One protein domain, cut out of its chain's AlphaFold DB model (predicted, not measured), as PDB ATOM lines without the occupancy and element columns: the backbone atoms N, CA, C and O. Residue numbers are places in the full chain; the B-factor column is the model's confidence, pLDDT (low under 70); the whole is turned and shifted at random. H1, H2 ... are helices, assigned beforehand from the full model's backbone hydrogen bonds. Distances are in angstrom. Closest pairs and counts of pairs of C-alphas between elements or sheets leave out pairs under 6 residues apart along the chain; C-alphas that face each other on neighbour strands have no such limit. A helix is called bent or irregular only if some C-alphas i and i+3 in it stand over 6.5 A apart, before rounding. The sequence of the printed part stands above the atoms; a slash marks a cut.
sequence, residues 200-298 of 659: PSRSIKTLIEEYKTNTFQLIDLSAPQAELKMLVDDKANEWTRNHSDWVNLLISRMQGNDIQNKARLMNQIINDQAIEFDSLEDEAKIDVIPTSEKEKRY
ATOM      1  N   PRO A 200      23.023 -20.596  12.907       86.19
ATOM      2  CA  PRO A 200      21.670 -21.081  13.172       86.19
ATOM      3  C   PRO A 200      21.299 -22.233  12.240       86.19
ATOM      4  O   PRO A 200      21.481 -22.108  11.031       86.19
ATOM      5  N   SER A 201      20.662 -23.291  12.751       83.19
ATOM      6  CA  SER A 201      20.298 -24.470  11.942       83.19
ATOM      7  C   SER A 201      19.461 -24.121  10.704       83.19
ATOM      8  O   SER A 201      19.625 -24.704   9.637       83.19
ATOM      9  N   ARG A 202      18.609 -23.091  10.809       82.38
ATOM     10  CA  ARG A 202      17.811 -22.555   9.689       82.38
ATOM     11  C   ARG A 202      18.634 -21.882   8.581       82.38
ATOM     12  O   ARG A 202      18.121 -21.688   7.488       82.38
ATOM     13  N   SER A 203      19.866 -21.481   8.877       85.44
ATOM     14  CA  SER A 203      20.778 -20.780   7.970       85.44
ATOM     15  C   SER A 203      21.848 -21.699   7.386       85.44
ATOM     16  O   SER A 203      22.487 -21.297   6.423       85.44
ATOM     17  N   ILE A 204      22.015 -22.916   7.918       87.44
ATOM     18  CA  ILE A 204      22.974 -23.912   7.419       87.44
ATOM     19  C   ILE A 204      22.680 -24.247   5.958       87.44
ATOM     20  O   ILE A 204      23.546 -24.073   5.111       87.44
ATOM     21  N   LYS A 205      21.436 -24.626   5.643       86.81
ATOM     22  CA  LYS A 205      21.049 -24.964   4.264       86.81
ATOM     23  C   LYS A 205      21.266 -23.801   3.301       86.81
ATOM     24  O   LYS A 205      21.757 -24.000   2.202       86.81
ATOM     25  N   THR A 206      20.945 -22.581   3.730       87.75
ATOM     26  CA  THR A 206      21.180 -21.373   2.928       87.75
ATOM     27  C   THR A 206      22.668 -21.099   2.732       87.75
ATOM     28  O   THR A 206      23.068 -20.777   1.625       87.75
ATOM     29  N   LEU A 207      23.494 -21.255   3.771       89.12
ATOM     30  CA  LEU A 207      24.944 -21.090   3.680       89.12
ATOM     31  C   LEU A 207      25.567 -22.132   2.744       89.12
ATOM     32  O   LEU A 207      26.394 -21.773   1.916       89.12
ATOM     33  N   ILE A 208      25.157 -23.397   2.864       89.50
ATOM     34  CA  ILE A 208      25.619 -24.492   2.005       89.50
ATOM     35  C   ILE A 208      25.241 -24.207   0.550       89.50
ATOM     36  O   ILE A 208      26.108 -24.265  -0.314       89.50
ATOM     37  N   GLU A 209      23.986 -23.844   0.274       87.88
ATOM     38  CA  GLU A 209      23.530 -23.543  -1.089       87.88
ATOM     39  C   GLU A 209      24.184 -22.287  -1.673       87.88
ATOM     40  O   GLU A 209      24.573 -22.279  -2.839       87.88
ATOM     41  N   GLU A 210      24.361 -21.226  -0.886       86.62
ATOM     42  CA  GLU A 210      25.062 -20.019  -1.334       86.62
ATOM     43  C   GLU A 210      26.542 -20.292  -1.593       86.62
ATOM     44  O   GLU A 210      27.067 -19.881  -2.626       86.62
ATOM     45  N   TYR A 211      27.214 -21.015  -0.693       87.81
ATOM     46  CA  TYR A 211      28.597 -21.432  -0.894       87.81
ATOM     47  C   TYR A 211      28.719 -22.298  -2.142       87.81
ATOM     48  O   TYR A 211      29.609 -22.070  -2.959       87.81
ATOM     49  N   LYS A 212      27.789 -23.236  -2.329       86.62
ATOM     50  CA  LYS A 212      27.750 -24.117  -3.492       86.62
ATOM     51  C   LYS A 212      27.565 -23.324  -4.782       86.62
ATOM     52  O   LYS A 212      28.329 -23.497  -5.727       86.62
ATOM     53  N   THR A 213      26.592 -22.418  -4.792       85.62
ATOM     54  CA  THR A 213      26.261 -21.571  -5.943       85.62
ATOM     55  C   THR A 213      27.420 -20.653  -6.312       85.62
ATOM     56  O   THR A 213      27.742 -20.526  -7.486       85.62
ATOM     57  N   ASN A 214      28.073 -20.036  -5.325       84.31
ATOM     58  CA  ASN A 214      29.149 -19.080  -5.574       84.31
ATOM     59  C   ASN A 214      30.471 -19.781  -5.914       84.31
ATOM     60  O   ASN A 214      31.166 -19.389  -6.851       84.31
ATOM     61  N   THR A 215      30.818 -20.849  -5.196       83.75
ATOM     62  CA  THR A 215      32.129 -21.505  -5.308       83.75
ATOM     63  C   THR A 215      32.181 -22.469  -6.485       83.75
ATOM     64  O   THR A 215      33.177 -22.475  -7.214       83.75
ATOM     65  N   PHE A 216      31.107 -23.239  -6.711       87.19
ATOM     66  CA  PHE A 216      31.057 -24.275  -7.748       87.19
ATOM     67  C   PHE A 216      30.383 -23.833  -9.051       87.19
ATOM     68  O   PHE A 216      29.963 -24.658  -9.865       87.19
ATOM     69  N   GLN A 217      30.290 -22.526  -9.283       87.69
ATOM     70  CA  GLN A 217      29.830 -22.007 -10.562       87.69
ATOM     71  C   GLN A 217      30.829 -22.351 -11.673       87.69
ATOM     72  O   GLN A 217      31.992 -21.942 -11.626       87.69
ATOM     73  N   LEU A 218      30.358 -23.076 -12.689       89.19
ATOM     74  CA  LEU A 218      31.142 -23.384 -13.881       89.19
ATOM     75  C   LEU A 218      31.398 -22.115 -14.702       89.19
ATOM     76  O   LEU A 218      30.524 -21.264 -14.865       89.19
ATOM     77  N   ILE A 219      32.596 -22.028 -15.266       88.31
ATOM     78  CA  ILE A 219      33.009 -20.989 -16.202       88.31
ATOM     79  C   ILE A 219      32.282 -21.204 -17.534       88.31
ATOM     80  O   ILE A 219      32.312 -22.303 -18.096       88.31
ATOM     81  N   ASP A 220      31.665 -20.152 -18.068       89.94
ATOM     82  CA  ASP A 220      31.035 -20.196 -19.387       89.94
ATOM     83  C   ASP A 220      32.095 -20.283 -20.496       89.94
ATOM     84  O   ASP A 220      32.823 -19.333 -20.783       89.94
ATOM     85  N   LEU A 221      32.174 -21.446 -21.144       88.00
ATOM     86  CA  LEU A 221      33.140 -21.717 -22.211       88.00
ATOM     87  C   LEU A 221      32.822 -20.990 -23.528       88.00
ATOM     88  O   LEU A 221      33.645 -21.029 -24.447       88.00
ATOM     89  N   SER A 222      31.643 -20.370 -23.641       87.19
ATOM     90  CA  SER A 222      31.235 -19.577 -24.805       87.19
ATOM     91  C   SER A 222      31.694 -18.114 -24.740       87.19
ATOM     92  O   SER A 222      31.581 -17.397 -25.736       87.19
ATOM     93  N   ALA A 223      32.270 -17.688 -23.608       86.94
ATOM     94  CA  ALA A 223      32.781 -16.337 -23.422       86.94
ATOM     95  C   ALA A 223      33.949 -16.006 -24.386       86.94
ATOM     96  O   ALA A 223      34.775 -16.875 -24.700       86.94
ATOM     97  N   PRO A 224      34.079 -14.743 -24.841       90.31
ATOM     98  CA  PRO A 224      35.230 -14.282 -25.617       90.31
ATOM     99  C   PRO A 224      36.557 -14.544 -24.890       90.31
ATOM    100  O   PRO A 224      36.633 -14.405 -23.675       90.31
ATOM    101  N   GLN A 225      37.642 -14.848 -25.617       83.44
ATOM    102  CA  GLN A 225      38.925 -15.253 -25.006       83.44
ATOM    103  C   GLN A 225      39.459 -14.308 -23.912       83.44
ATOM    104  O   GLN A 225      40.048 -14.781 -22.941       83.44
ATOM    105  N   ALA A 226      39.279 -12.992 -24.059       83.81
ATOM    106  CA  ALA A 226      39.728 -12.013 -23.068       83.81
ATOM    107  C   ALA A 226      38.926 -12.097 -21.756       83.81
ATOM    108  O   ALA A 226      39.509 -12.041 -20.675       83.81
ATOM    109  N   GLU A 227      37.610 -12.286 -21.856       88.12
ATOM    110  CA  GLU A 227      36.710 -12.471 -20.714       88.12
ATOM    111  C   GLU A 227      36.920 -13.846 -20.076       88.12
ATOM    112  O   GLU A 227      37.052 -13.954 -18.861       88.12
ATOM    113  N   LEU A 228      37.081 -14.888 -20.897       87.25
ATOM    114  CA  LEU A 228      37.375 -16.239 -20.434       87.25
ATOM    115  C   LEU A 228      38.679 -16.293 -19.630       87.25
ATOM    116  O   LEU A 228      38.750 -16.976 -18.613       87.25
ATOM    117  N   LYS A 229      39.706 -15.544 -20.053       86.44
ATOM    118  CA  LYS A 229      40.956 -15.423 -19.297       86.44
ATOM    119  C   LYS A 229      40.737 -14.788 -17.926       86.44
ATOM    120  O   LYS A 229      41.247 -15.313 -16.944       86.44
ATOM    121  N   MET A 230      39.980 -13.697 -17.871       88.75
ATOM    122  CA  MET A 230      39.657 -13.013 -16.620       88.75
ATOM    123  C   MET A 230      38.876 -13.930 -15.671       88.75
ATOM    124  O   MET A 230      39.280 -14.090 -14.528       88.75
ATOM    125  N   LEU A 231      37.843 -14.621 -16.165       88.00
ATOM    126  CA  LEU A 231      37.046 -15.566 -15.374       88.00
ATOM    127  C   LEU A 231      37.885 -16.731 -14.833       88.00
ATOM    128  O   LEU A 231      37.729 -17.114 -13.677       88.00
ATOM    129  N   VAL A 232      38.790 -17.289 -15.643       85.62
ATOM    130  CA  VAL A 232      39.710 -18.353 -15.204       85.62
ATOM    131  C   VAL A 232      40.683 -17.844 -14.142       85.62
ATOM    132  O   VAL A 232      40.875 -18.529 -13.139       85.62
ATOM    133  N   ASP A 233      41.285 -16.670 -14.345       84.12
ATOM    134  CA  ASP A 233      42.239 -16.082 -13.399       84.12
ATOM    135  C   ASP A 233      41.538 -15.722 -12.070       84.12
ATOM    136  O   ASP A 233      42.052 -16.037 -10.995       84.12
ATOM    137  N   ASP A 234      40.337 -15.142 -12.121       84.62
ATOM    138  CA  ASP A 234      39.530 -14.809 -10.941       84.62
ATOM    139  C   ASP A 234      39.121 -16.064 -10.166       84.62
ATOM    140  O   ASP A 234      39.322 -16.128  -8.950       84.62
ATOM    141  N   LYS A 235      38.631 -17.101 -10.862       84.81
ATOM    142  CA  LYS A 235      38.233 -18.363 -10.226       84.81
ATOM    143  C   LYS A 235      39.427 -19.110  -9.638       84.81
ATOM    144  O   LYS A 235      39.340 -19.629  -8.528       84.81
ATOM    145  N   ALA A 236      40.564 -19.110 -10.335       80.06
ATOM    146  CA  ALA A 236      41.807 -19.677  -9.825       80.06
ATOM    147  C   ALA A 236      42.286 -18.942  -8.565       80.06
ATOM    148  O   ALA A 236      42.684 -19.590  -7.598       80.06
ATOM    149  N   ASN A 237      42.218 -17.609  -8.541       79.50
ATOM    150  CA  ASN A 237      42.583 -16.806  -7.374       79.50
ATOM    151  C   ASN A 237      41.635 -17.041  -6.188       79.50
ATOM    152  O   ASN A 237      42.103 -17.195  -5.060       79.50
ATOM    153  N   GLU A 238      40.323 -17.090  -6.430       80.31
ATOM    154  CA  GLU A 238      39.303 -17.412  -5.424       80.31
ATOM    155  C   GLU A 238      39.574 -18.783  -4.787       80.31
ATOM    156  O   GLU A 238      39.647 -18.913  -3.566       80.31
ATOM    157  N   TRP A 239      39.813 -19.799  -5.615       78.25
ATOM    158  CA  TRP A 239      40.083 -21.152  -5.150       78.25
ATOM    159  C   TRP A 239      41.443 -21.294  -4.470       78.25
ATOM    160  O   TRP A 239      41.533 -21.974  -3.454       78.25
ATOM    161  N   THR A 240      42.488 -20.617  -4.957       75.56
ATOM    162  CA  THR A 240      43.820 -20.630  -4.321       75.56
ATOM    163  C   THR A 240      43.763 -20.073  -2.899       75.56
ATOM    164  O   THR A 240      44.440 -20.588  -2.012       75.56
ATOM    165  N   ARG A 241      42.944 -19.038  -2.662       70.56
ATOM    166  CA  ARG A 241      42.763 -18.441  -1.328       70.56
ATOM    167  C   ARG A 241      42.055 -19.374  -0.347       70.56
ATOM    168  O   ARG A 241      42.341 -19.304   0.842       70.56
ATOM    169  N   ASN A 242      41.159 -20.225  -0.842       67.94
ATOM    170  CA  ASN A 242      40.285 -21.047  -0.005       67.94
ATOM    171  C   ASN A 242      40.721 -22.525   0.080       67.94
ATOM    172  O   ASN A 242      40.332 -23.207   1.020       67.94
ATOM    173  N   HIS A 243      41.539 -23.018  -0.863       69.19
ATOM    174  CA  HIS A 243      41.893 -24.439  -1.021       69.19
ATOM    175  C   HIS A 243      43.357 -24.612  -1.490       69.19
ATOM    176  O   HIS A 243      43.640 -25.125  -2.577       69.19
ATOM    177  N   SER A 244      44.307 -24.141  -0.675       57.78
ATOM    178  CA  SER A 244      45.722 -23.936  -1.039       57.78
ATOM    179  C   SER A 244      46.455 -25.165  -1.585       57.78
ATOM    180  O   SER A 244      47.287 -25.042  -2.486       57.78
ATOM    181  N   ASP A 245      46.176 -26.354  -1.060       58.25
ATOM    182  CA  ASP A 245      47.080 -27.497  -1.250       58.25
ATOM    183  C   ASP A 245      46.910 -28.165  -2.618       58.25
ATOM    184  O   ASP A 245      47.847 -28.740  -3.173       58.25
ATOM    185  N   TRP A 246      45.731 -28.027  -3.218       58.28
ATOM    186  CA  TRP A 246      45.368 -28.744  -4.435       58.28
ATOM    187  C   TRP A 246      45.427 -27.857  -5.690       58.28
ATOM    188  O   TRP A 246      45.836 -28.306  -6.765       58.28
ATOM    189  N   VAL A 247      45.148 -26.557  -5.546       59.72
ATOM    190  CA  VAL A 247      45.217 -25.578  -6.647       59.72
ATOM    191  C   VAL A 247      46.656 -25.365  -7.134       59.72
ATOM    192  O   VAL A 247      46.892 -25.210  -8.333       59.72
ATOM    193  N   ASN A 248      47.647 -25.473  -6.244       61.00
ATOM    194  CA  ASN A 248      49.066 -25.400  -6.607       61.00
ATOM    195  C   ASN A 248      49.506 -26.556  -7.529       61.00
ATOM    196  O   ASN A 248      50.262 -26.350  -8.484       61.00
ATOM    197  N   LEU A 249      48.969 -27.764  -7.315       60.00
ATOM    198  CA  LEU A 249      49.190 -28.909  -8.203       60.00
ATOM    199  C   LEU A 249      48.545 -28.683  -9.583       60.00
ATOM    200  O   LEU A 249      49.015 -29.204 -10.592       60.00
ATOM    201  N   LEU A 250      47.496 -27.864  -9.640       61.81
ATOM    202  CA  LEU A 250      46.755 -27.553 -10.852       61.81
ATOM    203  C   LEU A 250      47.409 -26.477 -11.713       61.81
ATOM    204  O   LEU A 250      47.529 -26.640 -12.927       61.81
ATOM    205  N   ILE A 251      47.876 -25.398 -11.082       63.31
ATOM    206  CA  ILE A 251      48.608 -24.315 -11.748       63.31
ATOM    207  C   ILE A 251      49.842 -24.881 -12.466       63.31
ATOM    208  O   ILE A 251      50.137 -24.476 -13.592       63.31
ATOM    209  N   SER A 252      50.497 -25.894 -11.884       61.94
ATOM    210  CA  SER A 252      51.610 -26.599 -12.535       61.94
ATOM    211  C   SER A 252      51.192 -27.438 -13.756       61.94
ATOM    212  O   SER A 252      51.943 -27.510 -14.727       61.94
ATOM    213  N   ARG A 253      49.977 -28.012 -13.773       61.44
ATOM    214  CA  ARG A 253      49.425 -28.781 -14.914       61.44
ATOM    215  C   ARG A 253      48.858 -27.902 -16.034       61.44
ATOM    216  O   ARG A 253      48.705 -28.372 -17.158       61.44
ATOM    217  N   MET A 254      48.577 -26.630 -15.759       64.12
ATOM    218  CA  MET A 254      47.992 -25.670 -16.704       64.12
ATOM    219  C   MET A 254      49.022 -24.946 -17.605       64.12
ATOM    220  O   MET A 254      48.665 -23.973 -18.268       64.12
ATOM    221  N   GLN A 255      50.288 -25.372 -17.692       56.59
ATOM    222  CA  GLN A 255      51.332 -24.692 -18.491       56.59
ATOM    223  C   GLN A 255      51.239 -24.914 -20.026       56.59
ATOM    224  O   GLN A 255      52.233 -25.189 -20.692       56.59
ATOM    225  N   GLY A 256      50.047 -24.754 -20.613       59.19
ATOM    226  CA  GLY A 256      49.807 -24.721 -22.062       59.19
ATOM    227  C   GLY A 256      49.013 -23.474 -22.476       59.19
ATOM    228  O   GLY A 256      48.106 -23.051 -21.760       59.19
ATOM    229  N   ASN A 257      49.356 -22.868 -23.618       59.50
ATOM    230  CA  ASN A 257      48.893 -21.538 -24.064       59.50
ATOM    231  C   ASN A 257      47.399 -21.415 -24.442       59.50
ATOM    232  O   ASN A 257      46.984 -20.346 -24.884       59.50
ATOM    233  N   ASP A 258      46.580 -22.456 -24.273       83.88
ATOM    234  CA  ASP A 258      45.159 -22.411 -24.635       83.88
ATOM    235  C   ASP A 258      44.258 -22.184 -23.412       83.88
ATOM    236  O   ASP A 258      44.078 -23.062 -22.562       83.88
ATOM    237  N   ILE A 259      43.666 -20.990 -23.341       85.00
ATOM    238  CA  ILE A 259      42.771 -20.586 -22.255       85.00
ATOM    239  C   ILE A 259      41.472 -21.405 -22.215       85.00
ATOM    240  O   ILE A 259      40.929 -21.623 -21.133       85.00
ATOM    241  N   GLN A 260      41.009 -21.945 -23.352       84.56
ATOM    242  CA  GLN A 260      39.826 -22.814 -23.380       84.56
ATOM    243  C   GLN A 260      40.081 -24.144 -22.677       84.56
ATOM    244  O   GLN A 260      39.216 -24.631 -21.946       84.56
ATOM    245  N   ASN A 261      41.273 -24.715 -22.835       83.25
ATOM    246  CA  ASN A 261      41.641 -25.938 -22.125       83.25
ATOM    247  C   ASN A 261      41.792 -25.699 -20.618       83.25
ATOM    248  O   ASN A 261      41.368 -26.544 -19.833       83.25
ATOM    249  N   LYS A 262      42.308 -24.533 -20.206       84.56
ATOM    250  CA  LYS A 262      42.352 -24.144 -18.786       84.56
ATOM    251  C   LYS A 262      40.952 -24.014 -18.187       84.56
ATOM    252  O   LYS A 262      40.701 -24.573 -17.126       84.56
ATOM    253  N   ALA A 263      40.035 -23.348 -18.889       85.06
ATOM    254  CA  ALA A 263      38.649 -23.208 -18.447       85.06
ATOM    255  C   ALA A 263      37.925 -24.564 -18.356       85.06
ATOM    256  O   ALA A 263      37.227 -24.824 -17.382       85.06
ATOM    257  N   ARG A 264      38.135 -25.467 -19.326       85.62
ATOM    258  CA  ARG A 264      37.585 -26.837 -19.284       85.62
ATOM    259  C   ARG A 264      38.110 -27.641 -18.103       85.62
ATOM    260  O   ARG A 264      37.321 -28.285 -17.421       85.62
ATOM    261  N   LEU A 265      39.422 -27.597 -17.873       83.75
ATOM    262  CA  LEU A 265      40.041 -28.292 -16.752       83.75
ATOM    263  C   LEU A 265      39.503 -27.741 -15.427       83.75
ATOM    264  O   LEU A 265      39.095 -28.518 -14.575       83.75
ATOM    265  N   MET A 266      39.408 -26.416 -15.290       83.19
ATOM    266  CA  MET A 266      38.818 -25.775 -14.113       83.19
ATOM    267  C   MET A 266      37.354 -26.193 -13.898       83.19
ATOM    268  O   MET A 266      36.968 -26.512 -12.780       83.19
ATOM    269  N   ASN A 267      36.544 -26.274 -14.955       88.56
ATOM    270  CA  ASN A 267      35.160 -26.743 -14.852       88.56
ATOM    271  C   ASN A 267      35.048 -28.204 -14.419       88.56
ATOM    272  O   ASN A 267      34.193 -28.527 -13.600       88.56
ATOM    273  N   GLN A 268      35.895 -29.086 -14.955       84.25
ATOM    274  CA  GLN A 268      35.918 -30.497 -14.560       84.25
ATOM    275  C   GLN A 268      36.153 -30.637 -13.054       84.25
ATOM    276  O   GLN A 268      35.477 -31.386 -12.369       84.25
ATOM    277  N   ILE A 269      37.073 -29.841 -12.545       80.94
ATOM    278  CA  ILE A 269      37.491 -29.804 -11.152       80.94
ATOM    279  C   ILE A 269      36.418 -29.245 -10.241       80.94
ATOM    280  O   ILE A 269      36.130 -29.820  -9.195       80.94
ATOM    281  N   ILE A 270      35.836 -28.118 -10.649       85.81
ATOM    282  CA  ILE A 270      34.717 -27.509  -9.949       85.81
ATOM    283  C   ILE A 270      33.605 -28.545  -9.807       85.81
ATOM    284  O   ILE A 270      33.032 -28.679  -8.733       85.81
ATOM    285  N   ASN A 271      33.352 -29.315 -10.865       87.38
ATOM    286  CA  ASN A 271      32.352 -30.366 -10.861       87.38
ATOM    287  C   ASN A 271      32.737 -31.555  -9.963       87.38
ATOM    288  O   ASN A 271      31.909 -31.999  -9.176       87.38
ATOM    289  N   ASP A 272      33.981 -32.039 -10.027       83.56
ATOM    290  CA  ASP A 272      34.467 -33.133  -9.173       83.56
ATOM    291  C   ASP A 272      34.363 -32.761  -7.682       83.56
ATOM    292  O   ASP A 272      33.895 -33.552  -6.867       83.56
ATOM    293  N   GLN A 273      34.723 -31.525  -7.333       84.56
ATOM    294  CA  GLN A 273      34.607 -31.007  -5.970       84.56
ATOM    295  C   GLN A 273      33.166 -30.710  -5.568       84.56
ATOM    296  O   GLN A 273      32.817 -30.910  -4.414       84.56
ATOM    297  N   ALA A 274      32.311 -30.272  -6.492       86.62
ATOM    298  CA  ALA A 274      30.887 -30.130  -6.216       86.62
ATOM    299  C   ALA A 274      30.257 -31.489  -5.879       86.62
ATOM    300  O   ALA A 274      29.451 -31.568  -4.958       86.62
ATOM    301  N   ILE A 275      30.660 -32.556  -6.582       86.62
ATOM    302  CA  ILE A 275      30.224 -33.934  -6.311       86.62
ATOM    303  C   ILE A 275      30.738 -34.404  -4.947       86.62
ATOM    304  O   ILE A 275      29.964 -34.944  -4.157       86.62
ATOM    305  N   GLU A 276      32.024 -34.196  -4.661       86.50
ATOM    306  CA  GLU A 276      32.622 -34.548  -3.370       86.50
ATOM    307  C   GLU A 276      31.935 -33.789  -2.230       86.50
ATOM    308  O   GLU A 276      31.470 -34.406  -1.273       86.50
ATOM    309  N   PHE A 277      31.762 -32.477  -2.376       88.44
ATOM    310  CA  PHE A 277      31.057 -31.635  -1.421       88.44
ATOM    311  C   PHE A 277      29.606 -32.083  -1.234       88.44
ATOM    312  O   PHE A 277      29.157 -32.185  -0.101       88.44
ATOM    313  N   ASP A 278      28.876 -32.416  -2.303       88.56
ATOM    314  CA  ASP A 278      27.494 -32.899  -2.216       88.56
ATOM    315  C   ASP A 278      27.367 -34.238  -1.483       88.56
ATOM    316  O   ASP A 278      26.347 -34.462  -0.824       88.56
ATOM    317  N   SER A 279      28.401 -35.084  -1.560       88.25
ATOM    318  CA  SER A 279      28.463 -36.384  -0.883       88.25
ATOM    319  C   SER A 279      28.677 -36.296   0.632       88.25
ATOM    320  O   SER A 279      28.478 -37.289   1.331       88.25
ATOM    321  N   LEU A 280      29.058 -35.123   1.147       90.56
ATOM    322  CA  LEU A 280      29.222 -34.878   2.576       90.56
ATOM    323  C   LEU A 280      27.864 -34.672   3.269       90.56
ATOM    324  O   LEU A 280      26.933 -34.090   2.706       90.56
ATOM    325  N   GLU A 281      27.768 -35.092   4.528       90.69
ATOM    326  CA  GLU A 281      26.656 -34.714   5.411       90.69
ATOM    327  C   GLU A 281      26.714 -33.213   5.749       90.69
ATOM    328  O   GLU A 281      27.775 -32.590   5.648       90.69
ATOM    329  N   ASP A 282      25.586 -32.618   6.150       86.25
ATOM    330  CA  ASP A 282      25.476 -31.170   6.393       86.25
ATOM    331  C   ASP A 282      26.525 -30.660   7.404       86.25
ATOM    332  O   ASP A 282      27.108 -29.596   7.194       86.25
ATOM    333  N   GLU A 283      26.839 -31.422   8.455       84.56
ATOM    334  CA  GLU A 283      27.885 -31.075   9.424       84.56
ATOM    335  C   GLU A 283      29.283 -31.046   8.786       84.56
ATOM    336  O   GLU A 283      30.029 -30.083   8.963       84.56
ATOM    337  N   ALA A 284      29.615 -32.054   7.975       85.31
ATOM    338  CA  ALA A 284      30.901 -32.129   7.287       85.31
ATOM    339  C   ALA A 284      31.033 -31.053   6.193       85.31
ATOM    340  O   ALA A 284      32.122 -30.522   5.974       85.31
ATOM    341  N   LYS A 285      29.926 -30.663   5.545       88.81
ATOM    342  CA  LYS A 285      29.891 -29.532   4.602       88.81
ATOM    343  C   LYS A 285      30.272 -28.224   5.288       88.81
ATOM    344  O   LYS A 285      31.041 -27.449   4.729       88.81
ATOM    345  N   ILE A 286      29.768 -27.973   6.499       87.06
ATOM    346  CA  ILE A 286      30.082 -26.754   7.266       87.06
ATOM    347  C   ILE A 286      31.575 -26.677   7.605       87.06
ATOM    348  O   ILE A 286      32.159 -25.591   7.559       87.06
ATOM    349  N   ASP A 287      32.205 -27.805   7.926       84.50
ATOM    350  CA  ASP A 287      33.624 -27.838   8.284       84.50
ATOM    351  C   ASP A 287      34.530 -27.433   7.115       84.50
ATOM    352  O   ASP A 287      35.500 -26.700   7.324       84.50
ATOM    353  N   VAL A 288      34.160 -27.811   5.888       83.50
ATOM    354  CA  VAL A 288      34.899 -27.481   4.657       83.50
ATOM    355  C   VAL A 288      34.690 -26.023   4.215       83.50
ATOM    356  O   VAL A 288      35.553 -25.451   3.551       83.50
ATOM    357  N   ILE A 289      33.585 -25.373   4.603       86.69
ATOM    358  CA  ILE A 289      33.338 -23.960   4.263       86.69
ATOM    359  C   ILE A 289      34.347 -23.052   5.001       86.69
ATOM    360  O   ILE A 289      34.456 -23.142   6.232       86.69
ATOM    361  N   PRO A 290      35.041 -22.123   4.306       84.19
ATOM    362  CA  PRO A 290      35.998 -21.205   4.922       84.19
ATOM    363  C   PRO A 290      35.397 -20.372   6.059       84.19
ATOM    364  O   PRO A 290      34.262 -19.893   5.978       84.19
ATOM    365  N   THR A 291      36.177 -20.134   7.118       81.69
ATOM    366  CA  THR A 291      35.734 -19.370   8.298       81.69
ATOM    367  C   THR A 291      35.203 -17.983   7.932       81.69
ATOM    368  O   THR A 291      34.164 -17.591   8.444       81.69
ATOM    369  N   SER A 292      35.804 -17.291   6.960       80.94
ATOM    370  CA  SER A 292      35.336 -15.981   6.477       80.94
ATOM    371  C   SER A 292      33.911 -15.990   5.904       80.94
ATOM    372  O   SER A 292      33.212 -14.980   5.972       80.94
ATOM    373  N   GLU A 293      33.454 -17.116   5.348       82.81
ATOM    374  CA  GLU A 293      32.070 -17.278   4.883       82.81
ATOM    375  C   GLU A 293      31.134 -17.652   6.040       82.81
ATOM    376  O   GLU A 293      30.016 -17.137   6.135       82.81
ATOM    377  N   LYS A 294      31.617 -18.465   6.988       86.56
ATOM    378  CA  LYS A 294      30.889 -18.812   8.222       86.56
ATOM    379  C   LYS A 294      30.638 -17.586   9.108       86.56
ATOM    380  O   LYS A 294      29.530 -17.408   9.617       86.56
ATOM    381  N   GLU A 295      31.616 -16.688   9.217       85.00
ATOM    382  CA  GLU A 295      31.570 -15.458  10.021       85.00
ATOM    383  C   GLU A 295      30.425 -14.512   9.643       85.00
ATOM    384  O   GLU A 295      29.877 -13.814  10.508       85.00
ATOM    385  N   LYS A 296      30.021 -14.513   8.366       84.62
ATOM    386  CA  LYS A 296      28.875 -13.736   7.865       84.62
ATOM    387  C   LYS A 296      27.543 -14.244   8.422       84.62
ATOM    388  O   LYS A 296      26.556 -13.510   8.429       84.62
ATOM    389  N   ARG A 297      27.499 -15.500   8.880       86.75
ATOM    390  CA  ARG A 297      26.294 -16.189   9.368       86.75
ATOM    391  C   ARG A 297      26.302 -16.467  10.867       86.75
ATOM    392  O   ARG A 297      25.267 -16.871  11.398       86.75
ATOM    393  N   TYR A 298      27.414 -16.211  11.551       89.88
ATOM    394  CA  TYR A 298      27.465 -16.280  13.005       89.88
ATOM    395  C   TYR A 298      26.449 -15.339  13.637       89.88
ATOM    396  O   TYR A 298      26.308 -14.171  13.267       89.88
TER     397      TYR A 298
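This is residues 200 to 298 of the 659 residues of the protein "DUF3799 domain-containing protein" of Vibrio anguillarum (UniProt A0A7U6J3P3). An elongated body of helices is built round the long helix H4: at one end H2 crosses H4 at a slant and H3 folds back from H2 as a hairpin, while at the other end H1 reaches away beyond H4 and the short H5 packs on it. The small H6 lies at that same end, close to H1, and the first and last printed residues come near each other there. The printed part has 99 residues, with six named helices in the order H1 to H6 and no named strand; the class is all helix. It is compact, with a radius of gyration of the C-alphas of 14.6 A, and spans 46 by 25 by 22 A.

The longest helix is H4, residues 259 to 279. Its residues 259 to 266 alone touch residues 225 to 232 of H2, residues 225 to 242; the closest C-alphas, of Val 232 and Ala 263, are 5.9 A apart. H2 and H4 run the same way at a steep tilt of 38 degrees, only just past shallow. H3, residues 244 to 253, forms a helical hairpin with H2, opposite ways at a shallow tilt of 34.6 degrees, only just short of steep. Residues 236 to 240 of H2 alone touch H3, closest at the C-alphas of Thr 240 and Val 247, 5.6 A. H3 and H4 are near each other. H1, residues 201 to 215, is close to H4 but not clearly touching: the closest C-alphas, of Lys 212 and Ala 274, are 7.3 A apart, at a shallow tilt of 19 degrees, opposite ways. Residues 204 to 208 of H1 alone touch H5, residues 282 to 288, at a steep tilt of 49 degrees; the closest C-alphas, of Ile 208 and Lys 285, are 7.1 A apart. H6, residues 291 to 294, is close to H1 but not clearly touching, with the C-alphas of Leu 207 and Lys 294 closest at 7.8 A. The helix packing is mostly crossed, but only just: 1 of 3 pairs is at a shallow tilt. Every O i to N i+4 pair is within hydrogen-bond range in H2, H4 and H5, against 9 of 11 in H1 and 3 of 6 in H3; H6 is too short for such a pair.

H4 measures 30.2 A from C-alpha 259 at (42.771, -20.586, -22.255) to C-alpha 279 at (28.463, -36.384, -0.883). H2 measures 25.7 A and H1 21.1 A, beginning at C-alpha 201 at (20.298, -24.470, 11.942). H1 is only just irregular, with C-alphas 202 and 205 6.8 A apart. H3 measures 15.2 A, H5 10.3 A and H6 4.9 A.

The C-alphas farthest apart, of Pro 200 and Asn 257, are 46.1 A apart, while those of Pro 200 and Tyr 298 are 7.5 A apart. The printed part has no cut and no long link; the link from H1 to H2, nine residues, is short, and the others are tight. The mean pLDDT of the printed part is 81.6, and residues 242 to 257 are under 70.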